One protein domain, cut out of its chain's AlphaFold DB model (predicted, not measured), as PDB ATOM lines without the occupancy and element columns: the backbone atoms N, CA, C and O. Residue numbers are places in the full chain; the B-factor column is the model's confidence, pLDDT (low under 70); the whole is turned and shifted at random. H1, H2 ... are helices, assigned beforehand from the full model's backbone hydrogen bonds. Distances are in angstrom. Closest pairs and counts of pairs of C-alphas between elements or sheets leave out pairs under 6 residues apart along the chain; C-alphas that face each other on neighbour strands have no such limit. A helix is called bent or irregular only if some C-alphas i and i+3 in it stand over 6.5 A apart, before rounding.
ATOM      1  N   TYR A   4     -39.391 -25.050  40.059       94.50
ATOM      2  CA  TYR A   4     -39.450 -24.717  38.633       94.50
ATOM      3  C   TYR A   4     -40.710 -25.274  37.971       94.50
ATOM      4  O   TYR A   4     -41.341 -24.583  37.173       94.50
ATOM      5  N   ARG A   5     -41.116 -26.494  38.341       94.88
ATOM      6  CA  ARG A   5     -42.375 -27.087  37.881       94.88
ATOM      7  C   ARG A   5     -43.585 -26.307  38.393       94.88
ATOM      8  O   ARG A   5     -44.489 -26.048  37.610       94.88
ATOM      9  N   GLU A   6     -43.591 -25.903  39.664       96.44
ATOM     10  CA  GLU A   6     -44.670 -25.070  40.223       96.44
ATOM     11  C   GLU A   6     -44.800 -23.737  39.469       96.44
ATOM     12  O   GLU A   6     -45.894 -23.350  39.069       96.44
ATOM     13  N   MET A   7     -43.679 -23.060  39.189       94.75
ATOM     14  CA  MET A   7     -43.669 -21.834  38.383       94.75
ATOM     15  C   MET A   7     -44.201 -22.075  36.965       94.75
ATOM     16  O   MET A   7     -44.988 -21.278  36.462       94.75
ATOM     17  N   GLU A   8     -43.808 -23.175  36.320       94.12
ATOM     18  CA  GLU A   8     -44.293 -23.525  34.983       94.12
ATOM     19  C   GLU A   8     -45.808 -23.773  34.958       94.12
ATOM     20  O   GLU A   8     -46.487 -23.328  34.033       94.12
ATOM     21  N   LEU A   9     -46.349 -24.439  35.982       95.06
ATOM     22  CA  LEU A   9     -47.789 -24.658  36.121       95.06
ATOM     23  C   LEU A   9     -48.552 -23.338  36.267       95.06
ATOM     24  O   LEU A   9     -49.587 -23.181  35.626       95.06
ATOM     25  N   LEU A  10     -48.022 -22.375  37.029       95.50
ATOM     26  CA  LEU A  10     -48.616 -21.039  37.139       95.50
ATOM     27  C   LEU A  10     -48.590 -20.297  35.800       95.50
ATOM     28  O   LEU A  10     -49.614 -19.773  35.371       95.50
ATOM     29  N   LEU A  11     -47.455 -20.292  35.091       93.12
ATOM     30  CA  LEU A  11     -47.342 -19.613  33.791       93.12
ATOM     31  C   LEU A  11     -48.352 -20.134  32.758       93.12
ATOM     32  O   LEU A  11     -48.859 -19.355  31.953       93.12
ATOM     33  N   ARG A  12     -48.672 -21.433  32.790       93.44
ATOM     34  CA  ARG A  12     -49.660 -22.053  31.888       93.44
ATOM     35  C   ARG A  12     -51.097 -21.599  32.146       93.44
ATOM     36  O   ARG A  12     -51.926 -21.756  31.258       93.44
ATOM     37  N   GLN A  13     -51.389 -21.041  33.321       95.38
ATOM     38  CA  GLN A  13     -52.715 -20.509  33.637       95.38
ATOM     39  C   GLN A  13     -52.972 -19.145  32.990       95.38
ATOM     40  O   GLN A  13     -54.129 -18.757  32.886       95.38
ATOM     41  N   ILE A  14     -51.928 -18.429  32.540       93.75
ATOM     42  CA  ILE A  14     -52.066 -17.110  31.908       93.75
ATOM     43  C   ILE A  14     -52.750 -17.272  30.537       93.75
ATOM     44  O   ILE A  14     -52.127 -17.828  29.614       93.75
ATOM     45  N   PRO A  15     -53.993 -16.773  30.367       92.88
ATOM     46  CA  PRO A  15     -54.733 -16.919  29.119       92.88
ATOM     47  C   PRO A  15     -54.036 -16.238  27.940       92.88
ATOM     48  O   PRO A  15     -53.168 -15.377  28.096       92.88
ATOM     49  N   GLU A  16     -54.411 -16.628  26.726       89.50
ATOM     50  CA  GLU A  16     -53.956 -15.934  25.524       89.50
ATOM     51  C   GLU A  16     -54.452 -14.478  25.512       89.50
ATOM     52  O   GLU A  16     -55.571 -14.191  25.931       89.50
ATOM     53  N   GLY A  17     -53.593 -13.546  25.086       87.94
ATOM     54  CA  GLY A  17     -53.886 -12.107  25.102       87.94
ATOM     55  C   GLY A  17     -53.792 -11.431  26.477       87.94
ATOM     56  O   GLY A  17     -53.947 -10.215  26.556       87.94
ATOM     57  N   MET A  18     -53.509 -12.183  27.546       91.88
ATOM     58  CA  MET A  18     -53.302 -11.644  28.892       91.88
ATOM     59  C   MET A  18     -51.838 -11.724  29.322       91.88
ATOM     60  O   MET A  18     -51.057 -12.546  28.835       91.88
ATOM     61  N   PHE A  19     -51.488 -10.879  30.287       92.00
ATOM     62  CA  PHE A  19     -50.157 -10.797  30.875       92.00
ATOM     63  C   PHE A  19     -50.250 -10.921  32.390       92.00
ATOM     64  O   PHE A  19     -51.274 -10.612  32.985       92.00
ATOM     65  N   SER A  20     -49.177 -11.348  33.041       94.19
ATOM     66  CA  SER A  20     -49.074 -11.309  34.500       94.19
ATOM     67  C   SER A  20     -47.835 -10.540  34.935       94.19
ATOM     68  O   SER A  20     -47.004 -10.161  34.113       94.19
ATOM     69  N   THR A  21     -47.693 -10.304  36.234       93.31
ATOM     70  CA  THR A  21     -46.509  -9.653  36.798       93.31
ATOM     71  C   THR A  21     -45.658 -10.644  37.579       93.31
ATOM     72  O   THR A  21     -46.147 -11.666  38.070       93.31
ATOM     73  N   TYR A  22     -44.370 -10.329  37.740       94.00
ATOM     74  CA  TYR A  22     -43.494 -11.110  38.619       94.00
ATOM     75  C   TYR A  22     -44.044 -11.181  40.050       94.00
ATOM     76  O   TYR A  22     -43.949 -12.225  40.695       94.00
ATOM     77  N   ASP A  23     -44.660 -10.093  40.518       94.62
ATOM     78  CA  ASP A  23     -45.250  -9.995  41.851       94.62
ATOM     79  C   ASP A  23     -46.472 -10.914  41.987       94.62
ATOM     80  O   ASP A  23     -46.557 -11.657  42.962       94.62
ATOM     81  N   ALA A  24     -47.375 -10.937  40.999       95.38
ATOM     82  CA  ALA A  24     -48.561 -11.796  41.027       95.38
ATOM     83  C   ALA A  24     -48.189 -13.287  41.084       95.38
ATOM     84  O   ALA A  24     -48.732 -14.037  41.897       95.38
ATOM     85  N   ILE A  25     -47.197 -13.710  40.295       95.62
ATOM     86  CA  ILE A  25     -46.702 -15.091  40.332       95.62
ATOM     87  C   ILE A  25     -45.981 -15.378  41.658       95.62
ATOM     88  O   ILE A  25     -46.188 -16.437  42.243       95.62
ATOM     89  N   ALA A  26     -45.169 -14.456  42.185       96.88
ATOM     90  CA  ALA A  26     -44.511 -14.641  43.483       96.88
ATOM     91  C   ALA A  26     -45.525 -14.757  44.639       96.88
ATOM     92  O   ALA A  26     -45.382 -15.610  45.519       96.88
ATOM     93  N   ILE A  27     -46.599 -13.963  44.598       97.06
ATOM     94  CA  ILE A  27     -47.738 -14.065  45.519       97.06
ATOM     95  C   ILE A  27     -48.431 -15.424  45.366       97.06
ATOM     96  O   ILE A  27     -48.706 -16.072  46.377       97.06
ATOM     97  N   ALA A  28     -48.640 -15.906  44.138       97.62
ATOM     98  CA  ALA A  28     -49.214 -17.226  43.876       97.62
ATOM     99  C   ALA A  28     -48.305 -18.383  44.337       97.62
ATOM    100  O   ALA A  28     -48.787 -19.410  44.812       97.62
ATOM    101  N   LEU A  29     -46.981 -18.219  44.300       97.94
ATOM    102  CA  LEU A  29     -46.052 -19.158  44.937       97.94
ATOM    103  C   LEU A  29     -46.148 -19.104  46.467       97.94
ATOM    104  O   LEU A  29     -45.807 -20.071  47.146       97.94
ATOM    105  N   GLY A  30     -46.637 -17.995  47.017       97.62
ATOM    106  CA  GLY A  30     -46.931 -17.801  48.429       97.62
ATOM    107  C   GLY A  30     -46.017 -16.808  49.133       97.62
ATOM    108  O   GLY A  30     -46.269 -16.520  50.298       97.62
ATOM    109  N   ASP A  31     -44.974 -16.277  48.497       97.25
ATOM    110  CA  ASP A  31     -44.073 -15.304  49.125       97.25
ATOM    111  C   ASP A  31     -43.479 -14.348  48.082       97.25
ATOM    112  O   ASP A  31     -42.809 -14.770  47.139       97.25
ATOM    113  N   ILE A  32     -43.692 -13.044  48.284       96.56
ATOM    114  CA  ILE A  32     -43.218 -11.983  47.386       96.56
ATOM    115  C   ILE A  32     -41.691 -11.978  47.234       96.56
ATOM    116  O   ILE A  32     -41.171 -11.528  46.216       96.56
ATOM    117  N   ILE A  33     -40.956 -12.544  48.199       96.38
ATOM    118  CA  ILE A  33     -39.493 -12.659  48.138       96.38
ATOM    119  C   ILE A  33     -39.004 -13.499  46.943       96.38
ATOM    120  O   ILE A  33     -37.842 -13.407  46.552       96.38
ATOM    121  N   ALA A  34     -39.887 -14.298  46.335       96.81
ATOM    122  CA  ALA A  34     -39.600 -15.072  45.134       96.81
ATOM    123  C   ALA A  34     -39.599 -14.246  43.839       96.81
ATOM    124  O   ALA A  34     -39.243 -14.788  42.796       96.81
ATOM    125  N   ARG A  35     -39.971 -12.958  43.878       95.50
ATOM    126  CA  ARG A  35     -40.079 -12.080  42.700       95.50
ATOM    127  C   ARG A  35     -38.864 -12.155  41.774       95.50
ATOM    128  O   ARG A  35     -39.031 -12.304  40.568       95.50
ATOM    129  N   ASP A  36     -37.650 -12.061  42.314       94.12
ATOM    130  CA  ASP A  36     -36.434 -12.085  41.491       94.12
ATOM    131  C   ASP A  36     -36.210 -13.449  40.823       94.12
ATOM    132  O   ASP A  36     -35.844 -13.499  39.649       94.12
ATOM    133  N   ALA A  37     -36.503 -14.544  41.531       94.12
ATOM    134  CA  ALA A  37     -36.442 -15.893  40.974       94.12
ATOM    135  C   ALA A  37     -37.499 -16.105  39.881       94.12
ATOM    136  O   ALA A  37     -37.217 -16.714  38.852       94.12
ATOM    137  N   VAL A  38     -38.704 -15.561  40.077       94.19
ATOM    138  CA  VAL A  38     -39.753 -15.550  39.052       94.19
ATOM    139  C   VAL A  38     -39.290 -14.762  37.830       94.19
ATOM    140  O   VAL A  38     -39.465 -15.246  36.718       94.19
ATOM    141  N   ARG A  39     -38.680 -13.583  38.006       91.75
ATOM    142  CA  ARG A  39     -38.154 -12.781  36.890       91.75
ATOM    143  C   ARG A  39     -37.119 -13.556  36.080       91.75
ATOM    144  O   ARG A  39     -37.218 -13.588  34.857       91.75
ATOM    145  N   GLU A  40     -36.150 -14.177  36.750       89.50
ATOM    146  CA  GLU A  40     -35.115 -14.989  36.100       89.50
ATOM    147  C   GLU A  40     -35.732 -16.163  35.324       89.50
ATOM    148  O   GLU A  40     -35.421 -16.372  34.154       89.50
ATOM    149  N   PHE A  41     -36.678 -16.878  35.937       88.81
ATOM    150  CA  PHE A  41     -37.358 -18.012  35.312       88.81
ATOM    151  C   PHE A  41     -38.247 -17.603  34.126       88.81
ATOM    152  O   PHE A  41     -38.194 -18.205  33.050       88.81
ATOM    153  N   ALA A  42     -39.068 -16.567  34.304       81.44
ATOM    154  CA  ALA A  42     -40.019 -16.093  33.307       81.44
ATOM    155  C   ALA A  42     -39.322 -15.424  32.117       81.44
ATOM    156  O   ALA A  42     -39.760 -15.617  30.986       81.44
ATOM    157  N   GLY A  43     -38.212 -14.712  32.339       73.69
ATOM    158  CA  GLY A  43     -37.399 -14.162  31.252       73.69
ATOM    159  C   GLY A  43     -36.894 -15.235  30.279       73.69
ATOM    160  O   GLY A  43     -36.719 -14.956  29.099       73.69
ATOM    161  N   ILE A  44     -36.733 -16.475  30.755       68.44
ATOM    162  CA  ILE A  44     -36.296 -17.621  29.949       68.44
ATOM    163  C   ILE A  44     -37.490 -18.365  29.324       68.44
ATOM    164  O   ILE A  44     -37.386 -18.846  28.198       68.44
ATOM    165  N   LYS A  45     -38.618 -18.492  30.043       71.62
ATOM    166  CA  LYS A  45     -39.691 -19.449  29.691       71.62
ATOM    167  C   LYS A  45     -41.080 -18.865  29.419       71.62
ATOM    168  O   LYS A  45     -41.935 -19.592  28.924       71.62
ATOM    169  N   ALA A  46     -41.346 -17.600  29.734       68.62
ATOM    170  CA  ALA A  46     -42.708 -17.055  29.693       68.62
ATOM    171  C   ALA A  46     -43.135 -16.475  28.334       68.62
ATOM    172  O   ALA A  46     -44.256 -15.982  28.221       68.62
ATOM    173  N   GLY A  47     -42.269 -16.481  27.315       66.56
ATOM    174  CA  GLY A  47     -42.617 -15.997  25.970       66.56
ATOM    175  C   GLY A  47     -43.148 -14.557  25.940       66.56
ATOM    176  O   GLY A  47     -44.020 -14.251  25.136       66.56
ATOM    177  N   GLY A  48     -42.692 -13.694  26.858       73.62
ATOM    178  CA  GLY A  48     -43.148 -12.302  26.972       73.62
ATOM    179  C   GLY A  48     -44.464 -12.087  27.733       73.62
ATOM    180  O   GLY A  48     -44.855 -10.942  27.923       73.62
ATOM    181  N   LYS A  49     -45.126 -13.143  28.234       80.62
ATOM    182  CA  LYS A  49     -46.401 -13.039  28.978       80.62
ATOM    183  C   LYS A  49     -46.276 -12.486  30.403       80.62
ATOM    184  O   LYS A  49     -47.286 -12.321  31.085       80.62
ATOM    185  N   VAL A  50     -45.059 -12.251  30.892       82.25
ATOM    186  CA  VAL A  50     -44.826 -11.748  32.251       82.25
ATOM    187  C   VAL A  50     -44.006 -10.473  32.198       82.25
ATOM    188  O   VAL A  50     -42.879 -10.476  31.699       82.25
ATOM    189  N   ILE A  51     -44.580  -9.407  32.742       82.69
ATOM    190  CA  ILE A  51     -44.080  -8.037  32.656       82.69
ATOM    191  C   ILE A  51     -43.686  -7.497  34.044       82.69
ATOM    192  O   ILE A  51     -44.157  -7.999  35.072       82.69
ATOM    193  N   PRO A  52     -42.788  -6.499  34.121       79.19
ATOM    194  CA  PRO A  52     -42.275  -5.986  35.393       79.19
ATOM    195  C   PRO A  52     -43.297  -5.202  36.231       79.19
ATOM    196  O   PRO A  52     -43.050  -4.998  37.420       79.19
ATOM    197  N   GLY A  53     -44.414  -4.766  35.646       75.19
ATOM    198  CA  GLY A  53     -45.428  -3.951  36.310       75.19
ATOM    199  C   GLY A  53     -46.694  -3.792  35.470       75.19
ATOM    200  O   GLY A  53     -46.857  -4.462  34.456       75.19
ATOM    201  N   ILE A  54     -47.597  -2.925  35.923       76.62
ATOM    202  CA  ILE A  54     -48.847  -2.606  35.222       76.62
ATOM    203  C   ILE A  54     -48.542  -1.590  34.118       76.62
ATOM    204  O   ILE A  54     -47.944  -0.552  34.400       76.62
ATOM    205  N   GLU A  55     -48.970  -1.877  32.892       75.12
ATOM    206  CA  GLU A  55     -48.880  -0.962  31.749       75.12
ATOM    207  C   GLU A  55     -50.288  -0.671  31.211       75.12
ATOM    208  O   GLU A  55     -51.153  -1.555  31.192       75.12
ATOM    209  N   ASP A  56     -50.529   0.573  30.791       72.25
ATOM    210  CA  ASP A  56     -51.829   0.998  30.268       72.25
ATOM    211  C   ASP A  56     -52.196   0.220  28.996       72.25
ATOM    212  O   ASP A  56     -51.398   0.077  28.072       72.25
ATOM    213  N   GLY A  57     -53.436  -0.272  28.941       74.00
ATOM    214  CA  GLY A  57     -53.949  -1.041  27.803       74.00
ATOM    215  C   GLY A  57     -53.642  -2.543  27.839       74.00
ATOM    216  O   GLY A  57     -54.053  -3.252  26.922       74.00
ATOM    217  N   ILE A  58     -52.983  -3.050  28.888       81.12
ATOM    218  CA  ILE A  58     -52.707  -4.482  29.061       81.12
ATOM    219  C   ILE A  58     -53.749  -5.155  29.967       81.12
ATOM    220  O   ILE A  58     -54.059  -4.681  31.060       81.12
ATOM    221  N   MET A  59     -54.256  -6.318  29.542       81.25
ATOM    222  CA  MET A  59     -55.110  -7.166  30.379       81.25
ATOM    223  C   MET A  59     -54.264  -8.009  31.339       81.25
ATOM    224  O   MET A  59     -53.537  -8.908  30.907       81.25
ATOM    225  N   LEU A  60     -54.381  -7.743  32.643       90.12
ATOM    226  CA  LEU A  60     -53.635  -8.458  33.678       90.12
ATOM    227  C   LEU A  60     -54.373  -9.690  34.210       90.12
ATOM    228  O   LEU A  60     -55.569  -9.652  34.490       90.12
ATOM    229  N   PHE A  61     -53.621 -10.771  34.389       90.12
ATOM    230  CA  PHE A  61     -54.031 -12.011  35.027       90.12
ATOM    231  C   PHE A  61     -53.301 -12.179  36.364       90.12
ATOM    232  O   PHE A  61     -52.073 -12.290  36.406       90.12
ATOM    233  N   ASP A  62     -54.057 -12.216  37.459       90.50
ATOM    234  CA  ASP A  62     -53.558 -12.382  38.832       90.50
ATOM    235  C   ASP A  62     -54.305 -13.471  39.630       90.50
ATOM    236  O   ASP A  62     -53.919 -13.802  40.755       90.50
ATOM    237  N   LYS A  63     -55.342 -14.078  39.043       93.88
ATOM    238  CA  LYS A  63     -56.177 -15.117  39.662       93.88
ATOM    239  C   LYS A  63     -55.615 -16.514  39.417       93.88
ATOM    240  O   LYS A  63     -56.208 -17.312  38.699       93.88
ATOM    241  N   PHE A  64     -54.466 -16.798  40.019       96.75
ATOM    242  CA  PHE A  64     -53.839 -18.114  39.931       96.75
ATOM    243  C   PHE A  64     -54.491 -19.140  40.868       96.75
ATOM    244  O   PHE A  64     -54.692 -18.875  42.056       96.75
ATOM    245  N   GLU A  65     -54.731 -20.344  40.359       97.06
ATOM    246  CA  GLU A  65     -55.017 -21.530  41.165       97.06
ATOM    247  C   GLU A  65     -53.697 -22.123  41.667       97.06
ATOM    248  O   GLU A  65     -52.828 -22.507  40.881       97.06
ATOM    249  N   THR A  66     -53.503 -22.161  42.984       96.75
ATOM    250  CA  THR A  66     -52.209 -22.521  43.566       96.75
ATOM    251  C   THR A  66     -52.335 -23.057  44.980       96.75
ATOM    252  O   THR A  66     -53.148 -22.613  45.788       96.75
ATOM    253  N   GLU A  67     -51.431 -23.970  45.301       95.69
ATOM    254  CA  GLU A  67     -51.256 -24.539  46.629       95.69
ATOM    255  C   GLU A  67     -50.331 -23.693  47.526       95.69
ATOM    256  O   GLU A  67     -50.030 -24.082  48.657       95.69
ATOM    257  N   PHE A  68     -49.849 -22.548  47.031       97.38
ATOM    258  CA  PHE A  68     -48.891 -21.668  47.708       97.38
ATOM    259  C   PHE A  68     -47.643 -22.427  48.214       97.38
ATOM    260  O   PHE A  68     -47.382 -22.469  49.425       97.38
TER     261      PHE A  68
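This is residues 4 to 68 of the 265 residues of the protein "Endonuclease V" of Thermoplasmata archaeon (UniProt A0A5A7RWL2). Three helices, H1, H2 and H3, are set in a triangle and turned at large angles to one another, and together they make one end of the domain. Two loops make the other end: residues 13 to 21, between H1 and H2, and the first part of residues 46 to 68, a long stretch with no named element after H3, which swings away from the helices around Asp 56 and then folds back toward the end of the domain where the helices are, its last residues 64 to 68 running past H2. The printed part has 65 residues with three named helices, in the order H1, H2, H3, and no named strand; residues 20 to 21 pair with residues 50 to 51 as parallel strands do, in stretches too short to be named. The class is all helix, although under half of the residues, 31 of 65, are in named elements. The whole is compact, with a radius of gyration of the C-alphas of 10.5 A, and spans 29 by 21 by 19 A.

The printed part begins with H1, residues 4 to 12, whose first C-alpha, of Tyr 4, is at (-39.450, -24.717, 38.633); it measures 12.5 A from first to last C-alpha. Residues 13 to 21 follow and lead to H2, residues 22 to 29, which measures 10.5 A; C-alpha 22 is at (-43.494, -11.110, 38.619). After Gly 30 and Asp 31 comes H3, residues 32 to 45, the longest helix with 14 residues and 19.5 A from first to last C-alpha. H3 is irregular: C-alphas 33 and 36 are 7.3 A apart, and its line is a rough one. H3 ends at Lys 45, with its C-alpha at (-39.691, -19.449, 29.691). Residues 46 to 68 hold no named element, and the C-alpha of Phe 68 is at (-48.891, -21.668, 47.708).

H1 touches H2 with 6 pairs of C-alphas within 8 A, the closest being those of Leu 10 and Ile 25, 7.0 A apart. The two helices stand at a steep tilt of 66 degrees and run opposite ways. H1 and H3 only just touch, with 3 pairs of C-alphas within 8 A, and H3 does so with residues 38 to 41 alone. Their closest C-alphas are those of Met 7 and Val 38, 7.4 A apart, and their lines are about perpendicular, at 74 degrees. H2 and H3 touch with 13 pairs of C-alphas within 8 A; the closest are those of Ala 26 and Ile 32, 4.9 A apart. The lines of H2 and H3 are only just about perpendicular, at 70.3 degrees. From centre to centre H2 and H3 are 9.0 A apart, H1 and H2 10.9 A, and H1 and H3 11.0 A. In H1 and H2 every O i to N i+4 pair is within hydrogen-bond range; in H3 7 of 10 are.

The two C-alphas farthest apart are those of Arg 5, in H1, and Asp 56, in the long stretch after H3, at 30.6 A. The C-alphas of residues 46 to 68 lie 5 to 18 A from the mean of all C-alphas. The first and last printed C-alphas, of Tyr 4 and Phe 68, are 13.4 A apart. The printed part runs from residue 4 to residue 68 without a cut, in a full chain of 265 residues. The link from H1 to H2, with 9 residues, is short, and the link from H2 to H3, with 2 residues, is tight. The mean pLDDT of the printed part is 89.2; residue 44, which belongs to H3, and residues 46 to 47 just after H3 are under 70, where the model's confidence is low.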